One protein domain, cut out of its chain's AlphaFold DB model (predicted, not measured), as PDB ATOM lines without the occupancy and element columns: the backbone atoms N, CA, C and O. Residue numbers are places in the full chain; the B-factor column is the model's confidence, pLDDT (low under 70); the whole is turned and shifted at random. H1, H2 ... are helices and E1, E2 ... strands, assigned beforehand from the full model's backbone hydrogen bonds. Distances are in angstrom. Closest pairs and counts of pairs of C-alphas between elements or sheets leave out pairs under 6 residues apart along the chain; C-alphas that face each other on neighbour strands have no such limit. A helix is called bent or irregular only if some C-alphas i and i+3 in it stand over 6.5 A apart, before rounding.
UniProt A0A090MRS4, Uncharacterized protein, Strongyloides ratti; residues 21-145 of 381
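Overview. This is residues 21 to 145 of the 381 residues of an uncharacterized protein of Strongyloides ratti (UniProt A0A090MRS4). A small sheet of three strands, E2 between E1 and E3, lies in the middle, with helices set round it. H3, H2, H1 and H4 form a curved run of helices in which each packs on the next; H3, H1 and H4 approach the sheet while H2 lies farther out, and H5, bent by a kink, packs by E1 away from that run. The printed part has 125 residues with five named helices and three named strands, in the order E1, E2, H1, H2, H3, H4, E3, H5, and its class is mostly helix. The sheet has the order E1, E2, E3 and is mixed, E1 antiparallel and E3 parallel to E2. The whole is compact and rounded, with a radius of gyration of the C-alphas of 13.9 A and spans of 35 by 30 by 27 A.

Arrangement. The sheet holds the edge strand E1, residues 21 to 23, the inner strand E2, residues 33 to 37, and the edge strand E3, residues 109 to 113. E1 and E2 are a hairpin, antiparallel at 164 degrees, with N 23 and O 34 at 2.8 A and N 36 and O 21 at 2.8 A, within hydrogen-bond range. E2 and E3 are parallel at 25 degrees, with N 35 and O 110 at 2.9 A and N 112 and O 35 at 2.9 A. H3, residues 71 to 85, is on the sheet but only grazes it with residues 71 to 83; its closest C-alphas to E3 are those of Asn 79 and Ile 112, 6.1 A apart. H2, residues 54 to 63, is not on the sheet. H2 and H3 touch as a helical hairpin, at a shallow tilt of 11 degrees, opposite ways, the closest C-alphas being those of Leu 60 and Ala 78 at 6.1 A. H1, residues 42 to 51, touches H2 as a second helical hairpin at a shallow tilt of 32 degrees, opposite ways, with the C-alphas of Leu 49 and Tyr 57 closest at 5.8 A. H1 also only grazes the sheet, with residues 43 to 48. H4, residues 88 to 98, touches H1 at a steep tilt of 40 degrees, opposite ways, with the C-alphas of Phe 48 and Phe 94 closest at 5.1 A. H4 grazes the sheet with residues 88 to 95. E2, the four helices H1 to H4 and E3 make a strand-helix-strand unit, two parallel neighbour strands with helices between them along the chain. H5, residues 124 to 144, touches no helix and grazes the sheet with residues 126 to 140, the C-alphas of Leu 21 in E1 and Ala 137 closest at 6.7 A. In H2, H3 and H4 every O i to N i+4 pair is within hydrogen-bond range, in H1 3 of 6 and in H5 12 of 17.

Along the chain. E2, residues 33 to 37, spans 12.9 A; E1, residues 21 to 23, spans 6.8 A from C-alpha 21 at (-32.195, 48.445, 1.157); E3, residues 109 to 113, spans 13.5 A. H1, residues 42 to 51, and H2, residues 54 to 63, are each 13.6 A long. H3, residues 71 to 85, is 20.4 A long and begins at C-alpha 71 at (-45.314, 37.237, 5.815). H4, residues 88 to 98, is 15.0 A long. H5, residues 124 to 144, runs 28.8 A to C-alpha 144 at (-24.493, 54.109, 9.811), with a kink of 62 degrees near residue 131. H5 is irregular, C-alphas 128 and 131 being 7.5 A apart, and H1 is only just irregular, C-alphas 46 and 49 being 6.51 A apart.

Size, cuts and confidence. The two C-alphas farthest apart are those of Leu 55 and Phe 145, at 39.4 A. The printed part has no cut, and no link is long. The mean pLDDT of the printed part is 88.5, and residues 142 to 145, of which 142 to 144 belong to H5, are under 70.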
ATOM      1  N   LEU A  21     -33.461  48.819   1.783       92.25
ATOM      2  CA  LEU A  21     -32.195  48.445   1.157       92.25
ATOM      3  C   LEU A  21     -32.279  48.682  -0.352       92.25
ATOM      4  O   LEU A  21     -33.248  48.268  -0.981       92.25
ATOM      5  N   ALA A  22     -31.262  49.297  -0.952       91.94
ATOM      6  CA  ALA A  22     -31.227  49.549  -2.392       91.94
ATOM      7  C   ALA A  22     -30.094  48.768  -3.075       91.94
ATOM      8  O   ALA A  22     -28.933  48.871  -2.683       91.94
ATOM      9  N   LEU A  23     -30.417  48.018  -4.131       91.44
ATOM     10  CA  LEU A  23     -29.466  47.263  -4.949       91.44
ATOM     11  C   LEU A  23     -29.448  47.788  -6.387       91.44
ATOM     12  O   LEU A  23     -30.488  48.058  -6.976       91.44
ATOM     13  N   ASN A  24     -28.251  47.875  -6.977       90.50
ATOM     14  CA  ASN A  24     -28.034  48.321  -8.363       90.50
ATOM     15  C   ASN A  24     -28.593  49.712  -8.697       90.50
ATOM     16  O   ASN A  24     -28.857  50.020  -9.853       90.50
ATOM     17  N   CYS A  25     -28.711  50.586  -7.705       89.94
ATOM     18  CA  CYS A  25     -29.266  51.916  -7.911       89.94
ATOM     19  C   CYS A  25     -28.218  53.019  -8.086       89.94
ATOM     20  O   CYS A  25     -28.563  54.192  -8.016       89.94
ATOM     21  N   LYS A  26     -26.934  52.692  -8.275       88.38
ATOM     22  CA  LYS A  26     -25.882  53.709  -8.431       88.38
ATOM     23  C   LYS A  26     -25.856  54.239  -9.873       88.38
ATOM     24  O   LYS A  26     -26.195  53.503 -10.796       88.38
ATOM     25  N   PRO A  27     -25.298  55.442 -10.124       81.06
ATOM     26  CA  PRO A  27     -25.259  56.034 -11.467       81.06
ATOM     27  C   PRO A  27     -24.505  55.198 -12.509       81.06
ATOM     28  O   PRO A  27     -24.595  55.459 -13.705       81.06
ATOM     29  N   LYS A  28     -23.666  54.249 -12.087       81.06
ATOM     30  CA  LYS A  28     -22.886  53.375 -12.979       81.06
ATOM     31  C   LYS A  28     -23.419  51.942 -13.028       81.06
ATOM     32  O   LYS A  28     -22.829  51.121 -13.717       81.06
ATOM     33  N   SER A  29     -24.488  51.647 -12.298       83.06
ATOM     34  CA  SER A  29     -25.123  50.337 -12.304       83.06
ATOM     35  C   SER A  29     -25.862  50.115 -13.623       83.06
ATOM     36  O   SER A  29     -26.473  51.042 -14.152       83.06
ATOM     37  N   SER A  30     -25.767  48.897 -14.148       81.56
ATOM     38  CA  SER A  30     -26.604  48.392 -15.237       81.56
ATOM     39  C   SER A  30     -27.688  47.486 -14.657       81.56
ATOM     40  O   SER A  30     -27.396  46.711 -13.739       81.56
ATOM     41  N   GLY A  31     -28.890  47.533 -15.218       85.75
ATOM     42  CA  GLY A  31     -30.049  46.769 -14.761       85.75
ATOM     43  C   GLY A  31     -31.011  47.567 -13.879       85.75
ATOM     44  O   GLY A  31     -30.705  48.663 -13.402       85.75
ATOM     45  N   THR A  32     -32.167  46.956 -13.615       90.00
ATOM     46  CA  THR A  32     -33.231  47.498 -12.763       90.00
ATOM     47  C   THR A  32     -32.717  47.806 -11.357       90.00
ATOM     48  O   THR A  32     -32.110  46.953 -10.696       90.00
ATOM     49  N   CYS A  33     -32.994  49.020 -10.884       93.00
ATOM     50  CA  CYS A  33     -32.745  49.424  -9.505       93.00
ATOM     51  C   CYS A  33     -33.806  48.787  -8.607       93.00
ATOM     52  O   CYS A  33     -34.999  49.032  -8.775       93.00
ATOM     53  N   LEU A  34     -33.367  47.961  -7.659       94.12
ATOM     54  CA  LEU A  34     -34.256  47.260  -6.738       94.12
ATOM     55  C   LEU A  34     -34.223  47.937  -5.379       94.12
ATOM     56  O   LEU A  34     -33.153  48.076  -4.786       94.12
ATOM     57  N   ILE A  35     -35.390  48.317  -4.875       94.44
ATOM     58  CA  ILE A  35     -35.539  48.927  -3.559       94.44
ATOM     59  C   ILE A  35     -36.404  48.008  -2.704       94.44
ATOM     60  O   ILE A  35     -37.593  47.834  -2.950       94.44
ATOM     61  N   PHE A  36     -35.795  47.417  -1.686       95.00
ATOM     62  CA  PHE A  36     -36.475  46.567  -0.727       95.00
ATOM     63  C   PHE A  36     -36.982  47.415   0.431       95.00
ATOM     64  O   PHE A  36     -36.189  48.115   1.057       95.00
ATOM     65  N   LEU A  37     -38.279  47.348   0.720       95.19
ATOM     66  CA  LEU A  37     -38.928  48.109   1.787       95.19
ATOM     67  C   LEU A  37     -39.543  47.171   2.820       95.19
ATOM     68  O   LEU A  37     -40.025  46.089   2.489       95.19
ATOM     69  N   THR A  38     -39.586  47.627   4.068       92.69
ATOM     70  CA  THR A  38     -40.368  46.972   5.121       92.69
ATOM     71  C   THR A  38     -41.732  47.658   5.267       92.69
ATOM     72  O   THR A  38     -41.775  48.892   5.300       92.69
ATOM     73  N   PRO A  39     -42.856  46.915   5.378       92.19
ATOM     74  CA  PRO A  39     -44.187  47.512   5.533       92.19
ATOM     75  C   PRO A  39     -44.320  48.404   6.771       92.19
ATOM     76  O   PRO A  39     -45.052  49.392   6.764       92.19
ATOM     77  N   GLU A  40     -43.597  48.093   7.848       89.88
ATOM     78  CA  GLU A  40     -43.594  48.925   9.052       89.88
ATOM     79  C   GLU A  40     -42.743  50.190   8.928       89.88
ATOM     80  O   GLU A  40     -42.966  51.143   9.687       89.88
ATOM     81  N   GLY A  41     -41.828  50.218   7.956       89.75
ATOM     82  CA  GLY A  41     -40.888  51.299   7.716       89.75
ATOM     83  C   GLY A  41     -41.564  52.636   7.410       89.75
ATOM     84  O   GLY A  41     -42.546  52.733   6.670       89.75
ATOM     85  N   LYS A  42     -40.972  53.708   7.936       91.56
ATOM     86  CA  LYS A  42     -41.241  55.095   7.548       91.56
ATOM     87  C   LYS A  42     -41.073  55.299   6.046       91.56
ATOM     88  O   LYS A  42     -41.849  56.054   5.474       91.56
ATOM     89  N   THR A  43     -40.111  54.644   5.397       93.12
ATOM     90  CA  THR A  43     -39.892  54.811   3.959       93.12
ATOM     91  C   THR A  43     -41.063  54.293   3.139       93.12
ATOM     92  O   THR A  43     -41.536  54.985   2.236       93.12
ATOM     93  N   PHE A  44     -41.607  53.136   3.512       94.62
ATOM     94  CA  PHE A  44     -42.826  52.624   2.903       94.62
ATOM     95  C   PHE A  44     -44.023  53.543   3.190       94.62
ATOM     96  O   PHE A  44     -44.668  54.030   2.262       94.62
ATOM     97  N   LYS A  45     -44.275  53.857   4.465       93.38
ATOM     98  CA  LYS A  45     -45.479  54.591   4.893       93.38
ATOM     99  C   LYS A  45     -45.515  56.056   4.456       93.38
ATOM    100  O   LYS A  45     -46.569  56.552   4.066       93.38
ATOM    101  N   ASN A  46     -44.381  56.750   4.520       93.88
ATOM    102  CA  ASN A  46     -44.320  58.206   4.364       93.88
ATOM    103  C   ASN A  46     -43.819  58.644   2.982       93.88
ATOM    104  O   ASN A  46     -44.117  59.764   2.566       93.88
ATOM    105  N   TYR A  47     -43.069  57.795   2.272       94.31
ATOM    106  CA  TYR A  47     -42.513  58.150   0.963       94.31
ATOM    107  C   TYR A  47     -43.125  57.336  -0.175       94.31
ATOM    108  O   TYR A  47     -43.516  57.940  -1.173       94.31
ATOM    109  N   PHE A  48     -43.231  56.008  -0.038       95.69
ATOM    110  CA  PHE A  48     -43.736  55.148  -1.113       95.69
ATOM    111  C   PHE A  48     -45.259  55.198  -1.240       95.69
ATOM    112  O   PHE A  48     -45.762  55.631  -2.272       95.69
ATOM    113  N   LEU A  49     -45.995  54.837  -0.181       95.31
ATOM    114  CA  LEU A  49     -47.459  54.806  -0.208       95.31
ATOM    115  C   LEU A  49     -48.075  56.128  -0.708       95.31
ATOM    116  O   LEU A  49     -48.913  56.082  -1.603       95.31
ATOM    117  N   PRO A  50     -47.648  57.324  -0.251       95.50
ATOM    118  CA  PRO A  50     -48.263  58.582  -0.683       95.50
ATOM    119  C   PRO A  50     -47.949  58.990  -2.132       95.50
ATOM    120  O   PRO A  50     -48.218  60.132  -2.505       95.50
ATOM    121  N   CYS A  51     -47.260  58.149  -2.902       95.38
ATOM    122  CA  CYS A  51     -47.041  58.333  -4.334       95.38
ATOM    123  C   CYS A  51     -47.942  57.455  -5.199       95.38
ATOM    124  O   CYS A  51     -47.927  57.632  -6.409       95.38
ATOM    125  N   LEU A  52     -48.698  56.544  -4.592       94.94
ATOM    126  CA  LEU A  52     -49.618  55.661  -5.290       94.94
ATOM    127  C   LEU A  52     -50.971  56.343  -5.494       94.94
ATOM    128  O   LEU A  52     -51.349  57.250  -4.744       94.94
ATOM    129  N   ASP A  53     -51.721  55.882  -6.489       93.69
ATOM    130  CA  ASP A  53     -53.114  56.268  -6.648       93.69
ATOM    131  C   ASP A  53     -53.968  55.724  -5.486       93.69
ATOM    132  O   ASP A  53     -53.581  54.810  -4.757       93.69
ATOM    133  N   GLY A  54     -55.152  56.309  -5.284       90.12
ATOM    134  CA  GLY A  54     -55.968  56.021  -4.100       90.12
ATOM    135  C   GLY A  54     -56.372  54.550  -3.957       90.12
ATOM    136  O   GLY A  54     -56.477  54.065  -2.829       90.12
ATOM    137  N   LEU A  55     -56.575  53.836  -5.074       89.94
ATOM    138  CA  LEU A  55     -56.964  52.428  -5.047       89.94
ATOM    139  C   LEU A  55     -55.777  51.544  -4.651       89.94
ATOM    140  O   LEU A  55     -55.893  50.775  -3.696       89.94
ATOM    141  N   THR A  56     -54.627  51.698  -5.315       91.19
ATOM    142  CA  THR A  56     -53.415  50.920  -5.007       91.19
ATOM    143  C   THR A  56     -52.880  51.249  -3.616       91.19
ATOM    144  O   THR A  56     -52.459  50.356  -2.883       91.19
ATOM    145  N   TYR A  57     -52.975  52.515  -3.189       92.62
ATOM    146  CA  TYR A  57     -52.687  52.919  -1.813       92.62
ATOM    147  C   TYR A  57     -53.524  52.120  -0.811       92.62
ATOM    148  O   TYR A  57     -52.974  51.542   0.124       92.62
ATOM    149  N   ALA A  58     -54.849  52.088  -0.990       86.56
ATOM    150  CA  ALA A  58     -55.745  51.403  -0.066       86.56
ATOM    151  C   ALA A  58     -55.500  49.889  -0.073       86.56
ATOM    152  O   ALA A  58     -55.432  49.280   0.997       86.56
ATOM    153  N   ALA A  59     -55.306  49.308  -1.262       89.12
ATOM    154  CA  ALA A  59     -54.986  47.898  -1.437       89.12
ATOM    155  C   ALA A  59     -53.707  47.518  -0.684       89.12
ATOM    156  O   ALA A  59     -53.734  46.581   0.106       89.12
ATOM    157  N   LEU A  60     -52.621  48.283  -0.820       91.50
ATOM    158  CA  LEU A  60     -51.362  47.972  -0.140       91.50
ATOM    159  C   LEU A  60     -51.376  48.318   1.350       91.50
ATOM    160  O   LEU A  60     -50.848  47.554   2.158       91.50
ATOM    161  N   ALA A  61     -51.993  49.430   1.754       88.56
ATOM    162  CA  ALA A  61     -52.070  49.819   3.162       88.56
ATOM    163  C   ALA A  61     -52.880  48.811   3.994       88.56
ATOM    164  O   ALA A  61     -52.508  48.506   5.126       88.56
ATOM    165  N   MET A  62     -53.970  48.274   3.434       84.31
ATOM    166  CA  MET A  62     -54.766  47.229   4.086       84.31
ATOM    167  C   MET A  62     -54.185  45.834   3.854       84.31
ATOM    168  O   MET A  62     -54.156  45.022   4.772       84.31
ATOM    169  N   GLY A  63     -53.706  45.563   2.641       82.31
ATOM    170  CA  GLY A  63     -53.196  44.264   2.212       82.31
ATOM    171  C   GLY A  63     -51.883  43.871   2.876       82.31
ATOM    172  O   GLY A  63     -51.595  42.690   2.969       82.31
ATOM    173  N   THR A  64     -51.117  44.831   3.399       89.38
ATOM    174  CA  THR A  64     -49.914  44.554   4.202       89.38
ATOM    175  C   THR A  64     -50.195  44.468   5.704       89.38
ATOM    176  O   THR A  64     -49.297  44.120   6.469       89.38
ATOM    177  N   ALA A  65     -51.421  44.747   6.162       85.94
ATOM    178  CA  ALA A  65     -51.760  44.649   7.579       85.94
ATOM    179  C   ALA A  65     -51.780  43.182   8.042       85.94
ATOM    180  O   ALA A  65     -52.355  42.314   7.386       85.94
ATOM    181  N   GLY A  66     -51.178  42.900   9.200       81.69
ATOM    182  CA  GLY A  66     -51.124  41.542   9.746       81.69
ATOM    183  C   GLY A  66     -50.130  40.625   9.030       81.69
ATOM    184  O   GLY A  66     -50.210  39.404   9.190       81.69
ATOM    185  N   TYR A  67     -49.202  41.184   8.241       87.62
ATOM    186  CA  TYR A  67     -48.171  40.402   7.561       87.62
ATOM    187  C   TYR A  67     -47.324  39.579   8.536       87.62
ATOM    188  O   TYR A  67     -46.761  38.576   8.126       87.62
ATOM    189  N   GLU A  68     -47.264  39.931   9.822       84.50
ATOM    190  CA  GLU A  68     -46.521  39.178  10.836       84.50
ATOM    191  C   GLU A  68     -47.081  37.760  11.037       84.50
ATOM    192  O   GLU A  68     -46.358  36.865  11.476       84.50
ATOM    193  N   VAL A  69     -48.359  37.539  10.702       88.19
ATOM    194  CA  VAL A  69     -49.032  36.237  10.829       88.19
ATOM    195  C   VAL A  69     -48.612  35.275   9.715       88.19
ATOM    196  O   VAL A  69     -48.388  34.093   9.975       88.19
ATOM    197  N   ASP A  70     -48.505  35.769   8.479       87.38
ATOM    198  CA  ASP A  70     -48.050  34.993   7.318       87.38
ATOM    199  C   ASP A  70     -47.310  35.900   6.315       87.38
ATOM    200  O   ASP A  70     -47.877  36.305   5.290       87.38
ATOM    201  N   PRO A  71     -46.032  36.232   6.590       87.25
ATOM    202  CA  PRO A  71     -45.314  37.237   5.815       87.25
ATOM    203  C   PRO A  71     -45.141  36.826   4.361       87.25
ATOM    204  O   PRO A  71     -45.225  37.657   3.463       87.25
ATOM    205  N   LYS A  72     -44.918  35.529   4.113       86.62
ATOM    206  CA  LYS A  72     -44.656  35.030   2.764       86.62
ATOM    207  C   LYS A  72     -45.887  35.184   1.879       86.62
ATOM    208  O   LYS A  72     -45.757  35.617   0.739       86.62
ATOM    209  N   LYS A  73     -47.068  34.829   2.388       88.94
ATOM    210  CA  LYS A  73     -48.304  34.912   1.609       88.94
ATOM    211  C   LYS A  73     -48.776  36.354   1.446       88.94
ATOM    212  O   LYS A  73     -49.111  36.758   0.340       88.94
ATOM    213  N   ILE A  74     -48.792  37.113   2.541       90.50
ATOM    214  CA  ILE A  74     -49.334  38.476   2.567       90.50
ATOM    215  C   ILE A  74     -48.446  39.424   1.753       90.50
ATOM    216  O   ILE A  74     -48.943  40.134   0.882       90.50
ATOM    217  N   LEU A  75     -47.125  39.387   1.961       92.81
ATOM    218  CA  LEU A  75     -46.204  40.215   1.177       92.81
ATOM    219  C   LEU A  75     -46.019  39.694  -0.246       92.81
ATOM    220  O   LEU A  75     -45.730  40.484  -1.135       92.81
ATOM    221  N   GLY A  76     -46.208  38.390  -0.477       91.31
ATOM    222  CA  GLY A  76     -46.268  37.823  -1.823       91.31
ATOM    223  C   GLY A  76     -47.368  38.481  -2.651       91.31
ATOM    224  O   GLY A  76     -47.068  39.068  -3.684       91.31
ATOM    225  N   GLN A  77     -48.601  38.490  -2.136       92.38
ATOM    226  CA  GLN A  77     -49.726  39.152  -2.803       92.38
ATOM    227  C   GLN A  77     -49.481  40.654  -2.988       92.38
ATOM    228  O   GLN A  77     -49.681  41.181  -4.072       92.38
ATOM    229  N   ALA A  78     -49.000  41.345  -1.950       94.12
ATOM    230  CA  ALA A  78     -48.728  42.776  -2.052       94.12
ATOM    231  C   ALA A  78     -47.646  43.098  -3.103       94.12
ATOM    232  O   ALA A  78     -47.713  44.137  -3.752       94.12
ATOM    233  N   ASN A  79     -46.651  42.224  -3.284       94.94
ATOM    234  CA  ASN A  79     -45.632  42.385  -4.320       94.94
ATOM    235  C   ASN A  79     -46.189  42.154  -5.730       94.94
ATOM    236  O   ASN A  79     -45.814  42.894  -6.634       94.94
ATOM    237  N   GLU A  80     -47.092  41.187  -5.905       93.25
ATOM    238  CA  GLU A  80     -47.822  40.995  -7.166       93.25
ATOM    239  C   GLU A  80     -48.655  42.241  -7.501       93.25
ATOM    240  O   GLU A  80     -48.562  42.773  -8.606       93.25
ATOM    241  N   ASP A  81     -49.380  42.784  -6.516       93.06
ATOM    242  CA  ASP A  81     -50.176  44.001  -6.688       93.06
ATOM    243  C   ASP A  81     -49.294  45.215  -7.039       93.06
ATOM    244  O   ASP A  81     -49.707  46.069  -7.828       93.06
ATOM    245  N   ILE A  82     -48.082  45.305  -6.470       94.12
ATOM    246  CA  ILE A  82     -47.101  46.346  -6.811       94.12
ATOM    247  C   ILE A  82     -46.629  46.195  -8.257       94.12
ATOM    248  O   ILE A  82     -46.557  47.186  -8.981       94.12
ATOM    249  N   GLU A  83     -46.293  44.979  -8.675       92.88
ATOM    250  CA  GLU A  83     -45.812  44.708 -10.030       92.88
ATOM    251  C   GLU A  83     -46.882  45.005 -11.089       92.88
ATOM    252  O   GLU A  83     -46.561  45.555 -12.143       92.88
ATOM    253  N   GLU A  84     -48.147  44.695 -10.800       93.25
ATOM    254  CA  GLU A  84     -49.256  44.892 -11.734       93.25
ATOM    255  C   GLU A  84     -49.739  46.350 -11.795       93.25
ATOM    256  O   GLU A  84     -50.015  46.863 -12.882       93.25
ATOM    257  N   ASN A  85     -49.838  47.030 -10.646       94.00
ATOM    258  CA  ASN A  85     -50.563  48.303 -10.553       94.00
ATOM    259  C   ASN A  85     -49.667  49.540 -10.409       94.00
ATOM    260  O   ASN A  85     -50.121  50.650 -10.691       94.00
ATOM    261  N   VAL A  86     -48.408  49.395  -9.979       94.69
ATOM    262  CA  VAL A  86     -47.529  50.550  -9.734       94.69
ATOM    263  C   VAL A  86     -46.771  50.923 -10.999       94.69
ATOM    264  O   VAL A  86     -46.027  50.134 -11.580       94.69
ATOM    265  N   THR A  87     -46.912  52.179 -11.416       93.88
ATOM    266  CA  THR A  87     -46.310  52.678 -12.652       93.88
ATOM    267  C   THR A  87     -44.928  53.295 -12.418       93.88
ATOM    268  O   THR A  87     -44.572  53.731 -11.321       93.88
ATOM    269  N   GLN A  88     -44.144  53.456 -13.491       90.62
ATOM    270  CA  GLN A  88     -42.885  54.220 -13.438       90.62
ATOM    271  C   GLN A  88     -43.086  55.693 -13.027       90.62
ATOM    272  O   GLN A  88     -42.163  56.321 -12.502       90.62
ATOM    273  N   GLY A  89     -44.286  56.256 -13.216       92.75
ATOM    274  CA  GLY A  89     -44.637  57.581 -12.701       92.75
ATOM    275  C   GLY A  89     -44.634  57.626 -11.171       92.75
ATOM    276  O   GLY A  89     -44.049  58.542 -10.581       92.75
ATOM    277  N   ASP A  90     -45.194  56.597 -10.542       94.56
ATOM    278  CA  ASP A  90     -45.288  56.463  -9.087       94.56
ATOM    279  C   ASP A  90     -43.908  56.207  -8.479       94.56
ATOM    280  O   ASP A  90     -43.511  56.876  -7.520       94.56
ATOM    281  N   TYR A  91     -43.100  55.347  -9.111       93.50
ATOM    282  CA  TYR A  91     -41.703  55.148  -8.717       93.50
ATOM    283  C   TYR A  91     -40.884  56.435  -8.817       93.50
ATOM    284  O   TYR A  91     -40.081  56.733  -7.932       93.50
ATOM    285  N   LYS A  92     -41.112  57.255  -9.848       91.12
ATOM    286  CA  LYS A  92     -40.454  58.559  -9.987       91.12
ATOM    287  C   LYS A  92     -40.902  59.550  -8.912       91.12
ATOM    288  O   LYS A  92     -40.081  60.353  -8.459       91.12
ATOM    289  N   CYS A  93     -42.171  59.520  -8.500       93.12
ATOM    290  CA  CYS A  93     -42.650  60.279  -7.343       93.12
ATOM    291  C   CYS A  93     -41.937  59.823  -6.065       93.12
ATOM    292  O   CYS A  93     -41.364  60.656  -5.358       93.12
ATOM    293  N   PHE A  94     -41.921  58.512  -5.809       94.19
ATOM    294  CA  PHE A  94     -41.304  57.916  -4.625       94.19
ATOM    295  C   PHE A  94     -39.827  58.290  -4.537       94.19
ATOM    296  O   PHE A  94     -39.367  58.809  -3.522       94.19
ATOM    297  N   TRP A  95     -39.112  58.123  -5.646       87.75
ATOM    298  CA  TRP A  95     -37.704  58.456  -5.782       87.75
ATOM    299  C   TRP A  95     -37.398  59.914  -5.408       87.75
ATOM    300  O   TRP A  95     -36.498  60.195  -4.614       87.75
ATOM    301  N   LYS A  96     -38.194  60.858  -5.926       89.06
ATOM    302  CA  LYS A  96     -38.053  62.284  -5.602       89.06
ATOM    303  C   LYS A  96     -38.313  62.586  -4.126       89.06
ATOM    304  O   LYS A  96     -37.650  63.462  -3.579       89.06
ATOM    305  N   LYS A  97     -39.271  61.896  -3.496       90.44
ATOM    306  CA  LYS A  97     -39.575  62.067  -2.067       90.44
ATOM    307  C   LYS A  97     -38.500  61.462  -1.168       90.44
ATOM    308  O   LYS A  97     -38.187  62.061  -0.145       90.44
ATOM    309  N   LEU A  98     -37.935  60.319  -1.558       89.44
ATOM    310  CA  LEU A  98     -36.875  59.649  -0.808       89.44
ATOM    311  C   LEU A  98     -35.631  60.539  -0.692       89.44
ATOM    312  O   LEU A  98     -35.031  60.609   0.377       89.44
ATOM    313  N   ASN A  99     -35.280  61.247  -1.775       86.00
ATOM    314  CA  ASN A  99     -34.185  62.226  -1.823       86.00
ATOM    315  C   ASN A  99     -32.845  61.694  -1.258       86.00
ATOM    316  O   ASN A  99     -32.047  62.443  -0.688       86.00
ATOM    317  N   ASP A 100     -32.595  60.390  -1.407       83.62
ATOM    318  CA  ASP A 100     -31.317  59.775  -1.058       83.62
ATOM    319  C   ASP A 100     -30.288  60.133  -2.139       83.62
ATOM    320  O   ASP A 100     -30.550  60.009  -3.329       83.62
ATOM    321  N   ARG A 101     -29.097  60.596  -1.756       80.88
ATOM    322  CA  ARG A 101     -28.046  60.957  -2.725       80.88
ATOM    323  C   ARG A 101     -27.332  59.737  -3.304       80.88
ATOM    324  O   ARG A 101     -26.637  59.863  -4.309       80.88
ATOM    325  N   ASP A 102     -27.454  58.588  -2.645       81.81
ATOM    326  CA  ASP A 102     -26.738  57.364  -3.009       81.81
ATOM    327  C   ASP A 102     -27.476  56.514  -4.039       81.81
ATOM    328  O   ASP A 102     -26.889  55.635  -4.679       81.81
ATOM    329  N   ILE A 103     -28.764  56.782  -4.197       85.62
ATOM    330  CA  ILE A 103     -29.607  56.169  -5.202       85.62
ATOM    331  C   ILE A 103     -29.661  57.188  -6.363       85.62
ATOM    332  O   ILE A 103     -29.694  58.399  -6.180       85.62
ATOM    333  N   ALA A 104     -29.495  56.717  -7.585       85.19
ATOM    334  CA  ALA A 104     -29.460  57.507  -8.813       85.19
ATOM    335  C   ALA A 104     -29.664  56.536  -9.985       85.19
ATOM    336  O   ALA A 104     -28.708  56.216 -10.707       85.19
ATOM    337  N   PRO A 105     -30.884  55.993 -10.125       82.56
ATOM    338  CA  PRO A 105     -31.164  54.942 -11.085       82.56
ATOM    339  C   PRO A 105     -31.069  55.503 -12.507       82.56
ATOM    340  O   PRO A 105     -31.558  56.595 -12.798       82.56
ATOM    341  N   LYS A 106     -30.398  54.758 -13.391       77.50
ATOM    342  CA  LYS A 106     -30.370  55.031 -14.838       77.50
ATOM    343  C   LYS A 106     -31.530  54.377 -15.581       77.50
ATOM    344  O   LYS A 106     -31.949  54.888 -16.614       77.50
ATOM    345  N   GLU A 107     -31.964  53.237 -15.067       79.31
ATOM    346  CA  GLU A 107     -33.003  52.380 -15.626       79.31
ATOM    347  C   GLU A 107     -34.234  52.385 -14.711       79.31
ATOM    348  O   GLU A 107     -34.315  53.172 -13.761       79.31
ATOM    349  N   ASP A 108     -35.181  51.498 -15.008       87.62
ATOM    350  CA  ASP A 108     -36.410  51.327 -14.249       87.62
ATOM    351  C   ASP A 108     -36.135  50.994 -12.779       87.62
ATOM    352  O   ASP A 108     -35.163  50.317 -12.413       87.62
ATOM    353  N   VAL A 109     -37.025  51.494 -11.928       91.06
ATOM    354  CA  VAL A 109     -37.037  51.218 -10.493       91.06
ATOM    355  C   VAL A 109     -38.125  50.190 -10.218       91.06
ATOM    356  O   VAL A 109     -39.207  50.257 -10.800       91.06
ATOM    357  N   SER A 110     -37.835  49.253  -9.324       93.25
ATOM    358  CA  SER A 110     -38.801  48.293  -8.800       93.25
ATOM    359  C   SER A 110     -38.708  48.263  -7.279       93.25
ATOM    360  O   SER A 110     -37.613  48.288  -6.705       93.25
ATOM    361  N   VAL A 111     -39.870  48.247  -6.630       95.12
ATOM    362  CA  VAL A 111     -39.994  48.162  -5.176       95.12
ATOM    363  C   VAL A 111     -40.468  46.770  -4.799       95.12
ATOM    364  O   VAL A 111     -41.402  46.252  -5.396       95.12
ATOM    365  N   ILE A 112     -39.828  46.180  -3.793       95.94
ATOM    366  CA  ILE A 112     -40.167  44.854  -3.274       95.94
ATOM    367  C   ILE A 112     -40.371  44.967  -1.767       95.94
ATOM    368  O   ILE A 112     -39.503  45.458  -1.045       95.94
ATOM    369  N   LEU A 113     -41.505  44.493  -1.272       95.38
ATOM    370  CA  LEU A 113     -41.798  44.407   0.150       95.38
ATOM    371  C   LEU A 113     -41.212  43.132   0.744       95.38
ATOM    372  O   LEU A 113     -41.407  42.030   0.224       95.38
ATOM    373  N   ILE A 114     -40.516  43.295   1.866       93.88
ATOM    374  CA  ILE A 114     -39.944  42.217   2.670       93.88
ATOM    375  C   ILE A 114     -40.289  42.431   4.140       93.88
ATOM    376  O   ILE A 114     -40.436  43.560   4.599       93.88
ATOM    377  N   ALA A 115     -40.416  41.340   4.893       89.06
ATOM    378  CA  ALA A 115     -40.794  41.426   6.303       89.06
ATOM    379  C   ALA A 115     -39.708  42.111   7.148       89.06
ATOM    380  O   ALA A 115     -40.012  42.870   8.061       89.06
ATOM    381  N   GLU A 116     -38.445  41.851   6.812       88.19
ATOM    382  CA  GLU A 116     -37.265  42.393   7.476       88.19
ATOM    383  C   GLU A 116     -36.105  42.438   6.472       88.19
ATOM    384  O   GLU A 116     -36.083  41.636   5.534       88.19
ATOM    385  N   ILE A 117     -35.126  43.332   6.673       88.81
ATOM    386  CA  ILE A 117     -33.909  43.445   5.845       88.81
ATOM    387  C   ILE A 117     -32.967  42.266   6.132       88.81
ATOM    388  O   ILE A 117     -31.891  42.388   6.713       88.81
ATOM    389  N   ASN A 118     -33.403  41.082   5.720       86.62
ATOM    390  CA  ASN A 118     -32.692  39.827   5.849       86.62
ATOM    391  C   ASN A 118     -32.983  38.968   4.615       86.62
ATOM    392  O   ASN A 118     -34.137  38.807   4.217       86.62
ATOM    393  N   SER A 119     -31.938  38.373   4.032       88.94
ATOM    394  CA  SER A 119     -32.070  37.500   2.858       88.94
ATOM    395  C   SER A 119     -33.056  36.336   3.027       88.94
ATOM    396  O   SER A 119     -33.553  35.824   2.027       88.94
ATOM    397  N   PHE A 120     -33.363  35.932   4.264       85.94
ATOM    398  CA  PHE A 120     -34.377  34.920   4.560       85.94
ATOM    399  C   PHE A 120     -35.774  35.301   4.043       85.94
ATOM    400  O   PHE A 120     -36.516  34.429   3.596       85.94
ATOM    401  N   PHE A 121     -36.112  36.593   4.063       88.31
ATOM    402  CA  PHE A 121     -37.414  37.110   3.635       88.31
ATOM    403  C   PHE A 121     -37.453  37.532   2.164       88.31
ATOM    404  O   PHE A 121     -38.448  38.102   1.722       88.31
ATOM    405  N   LEU A 122     -36.394  37.260   1.394       90.94
ATOM    406  CA  LEU A 122     -36.415  37.526  -0.039       90.94
ATOM    407  C   LEU A 122     -37.450  36.629  -0.734       90.94
ATOM    408  O   LEU A 122     -37.474  35.417  -0.472       90.94
ATOM    409  N   PRO A 123     -38.252  37.182  -1.662       91.12
ATOM    410  CA  PRO A 123     -39.095  36.368  -2.521       91.12
ATOM    411  C   PRO A 123     -38.251  35.381  -3.333       91.12
ATOM    412  O   PRO A 123     -37.057  35.600  -3.569       91.12
ATOM    413  N   ASP A 124     -38.874  34.283  -3.762       90.00
ATOM    414  CA  ASP A 124     -38.168  33.170  -4.398       90.00
ATOM    415  C   ASP A 124     -37.399  33.618  -5.666       90.00
ATOM    416  O   ASP A 124     -36.251  33.206  -5.853       90.00
ATOM    417  N   ASP A 125     -37.941  34.573  -6.431       90.12
ATOM    418  CA  ASP A 125     -37.318  35.142  -7.639       90.12
ATOM    419  C   ASP A 125     -36.042  35.957  -7.368       90.12
ATOM    420  O   ASP A 125     -35.215  36.165  -8.259       90.12
ATOM    421  N   TYR A 126     -35.838  36.387  -6.119       90.81
ATOM    422  CA  TYR A 126     -34.692  37.195  -5.696       90.81
ATOM    423  C   TYR A 126     -33.693  36.414  -4.836       90.81
ATOM    424  O   TYR A 126     -32.660  36.962  -4.438       90.81
ATOM    425  N   LYS A 127     -33.927  35.121  -4.571       90.06
ATOM    426  CA  LYS A 127     -33.018  34.297  -3.751       90.06
ATOM    427  C   LYS A 127     -31.609  34.181  -4.326       90.06
ATOM    428  O   LYS A 127     -30.639  34.121  -3.567       90.06
ATOM    429  N   ASN A 128     -31.471  34.211  -5.650       91.50
ATOM    430  CA  ASN A 128     -30.170  34.232  -6.324       91.50
ATOM    431  C   ASN A 128     -29.350  35.506  -6.024       91.50
ATOM    432  O   ASN A 128     -28.130  35.487  -6.168       91.50
ATOM    433  N   LYS A 129     -29.990  36.587  -5.557       90.06
ATOM    434  CA  LYS A 129     -29.349  37.849  -5.149       90.06
ATOM    435  C   LYS A 129     -29.056  37.921  -3.648       90.06
ATOM    436  O   LYS A 129     -28.550  38.940  -3.187       90.06
ATOM    437  N   SER A 130     -29.320  36.858  -2.884       89.75
ATOM    438  CA  SER A 130     -29.138  36.822  -1.422       89.75
ATOM    439  C   SER A 130     -27.727  37.199  -0.954       89.75
ATOM    440  O   SER A 130     -27.582  37.898   0.046       89.75
ATOM    441  N   SER A 131     -26.682  36.796  -1.684       88.25
ATOM    442  CA  SER A 131     -25.291  37.145  -1.359       88.25
ATOM    443  C   SER A 131     -25.031  38.648  -1.473       88.25
ATOM    444  O   SER A 131     -24.485  39.253  -0.551       88.25
ATOM    445  N   VAL A 132     -25.476  39.259  -2.574       88.75
ATOM    446  CA  VAL A 132     -25.356  40.701  -2.834       88.75
ATOM    447  C   VAL A 132     -26.209  41.493  -1.847       88.75
ATOM    448  O   VAL A 132     -25.741  42.483  -1.292       88.75
ATOM    449  N   PHE A 133     -27.425  41.019  -1.570       90.69
ATOM    450  CA  PHE A 133     -28.319  41.598  -0.573       90.69
ATOM    451  C   PHE A 133     -27.661  41.637   0.811       90.69
ATOM    452  O   PHE A 133     -27.575  42.697   1.422       90.69
ATOM    453  N   ASN A 134     -27.128  40.507   1.285       87.62
ATOM    454  CA  ASN A 134     -26.481  40.429   2.596       87.62
ATOM    455  C   ASN A 134     -25.215  41.290   2.672       87.62
ATOM    456  O   ASN A 134     -24.953  41.901   3.706       87.62
ATOM    457  N   ALA A 135     -24.428  41.351   1.593       84.12
ATOM    458  CA  ALA A 135     -23.255  42.216   1.531       84.12
ATOM    459  C   ALA A 135     -23.645  43.699   1.626       84.12
ATOM    460  O   ALA A 135     -23.029  44.435   2.394       84.12
ATOM    461  N   GLN A 136     -24.689  44.122   0.906       86.50
ATOM    462  CA  GLN A 136     -25.175  45.499   0.966       86.50
ATOM    463  C   GLN A 136     -25.789  45.826   2.330       86.50
ATOM    464  O   GLN A 136     -25.457  46.860   2.893       86.50
ATOM    465  N   ALA A 137     -26.604  44.936   2.904       84.94
ATOM    466  CA  ALA A 137     -27.202  45.145   4.224       84.94
ATOM    467  C   ALA A 137     -26.135  45.315   5.318       84.94
ATOM    468  O   ALA A 137     -26.263  46.173   6.188       84.94
ATOM    469  N   ARG A 138     -25.037  44.547   5.238       81.12
ATOM    470  CA  ARG A 138     -23.869  44.722   6.115       81.12
ATOM    471  C   ARG A 138     -23.117  46.020   5.841       81.12
ATOM    472  O   ARG A 138     -22.632  46.650   6.768       81.12
ATOM    473  N   PHE A 139     -22.969  46.407   4.578       79.56
ATOM    474  CA  PHE A 139     -22.305  47.661   4.237       79.56
ATOM    475  C   PHE A 139     -23.096  48.870   4.748       79.56
ATOM    476  O   PHE A 139     -22.503  49.797   5.291       79.56
ATOM    477  N   ASP A 140     -24.421  48.847   4.612       75.94
ATOM    478  CA  ASP A 140     -25.291  49.927   5.072       75.94
ATOM    479  C   ASP A 140     -25.310  50.002   6.601       75.94
ATOM    480  O   ASP A 140     -25.146  51.094   7.143       75.94
ATOM    481  N   SER A 141     -25.352  48.857   7.301       72.12
ATOM    482  CA  SER A 141     -25.215  48.855   8.761       72.12
ATOM    483  C   SER A 141     -23.872  49.435   9.206       72.12
ATOM    484  O   SER A 141     -23.842  50.260  10.113       72.12
ATOM    485  N   LEU A 142     -22.769  49.086   8.532       65.81
ATOM    486  CA  LEU A 142     -21.438  49.645   8.792       65.81
ATOM    487  C   LEU A 142     -21.329  51.134   8.457       65.81
ATOM    488  O   LEU A 142     -20.557  51.842   9.094       65.81
ATOM    489  N   ARG A 143     -22.070  51.631   7.467       64.62
ATOM    490  CA  ARG A 143     -22.045  53.045   7.082       64.62
ATOM    491  C   ARG A 143     -22.752  53.935   8.098       64.62
ATOM    492  O   ARG A 143     -22.331  55.076   8.303       64.62
ATOM    493  N   ASP A 144     -23.803  53.418   8.724       59.91
ATOM    494  CA  ASP A 144     -24.493  54.109   9.811       59.91
ATOM    495  C   ASP A 144     -23.604  54.209  11.066       59.91
ATOM    496  O   ASP A 144     -23.734  55.157  11.848       59.91
ATOM    497  N   PHE A 145     -22.603  53.329  11.197       50.81
ATOM    498  CA  PHE A 145     -21.466  53.551  12.084       50.81
ATOM    499  C   PHE A 145     -20.492  54.552  11.448       50.81
ATOM    500  O   PHE A 145     -19.568  54.203  10.714       50.81
TER     501      PHE A 145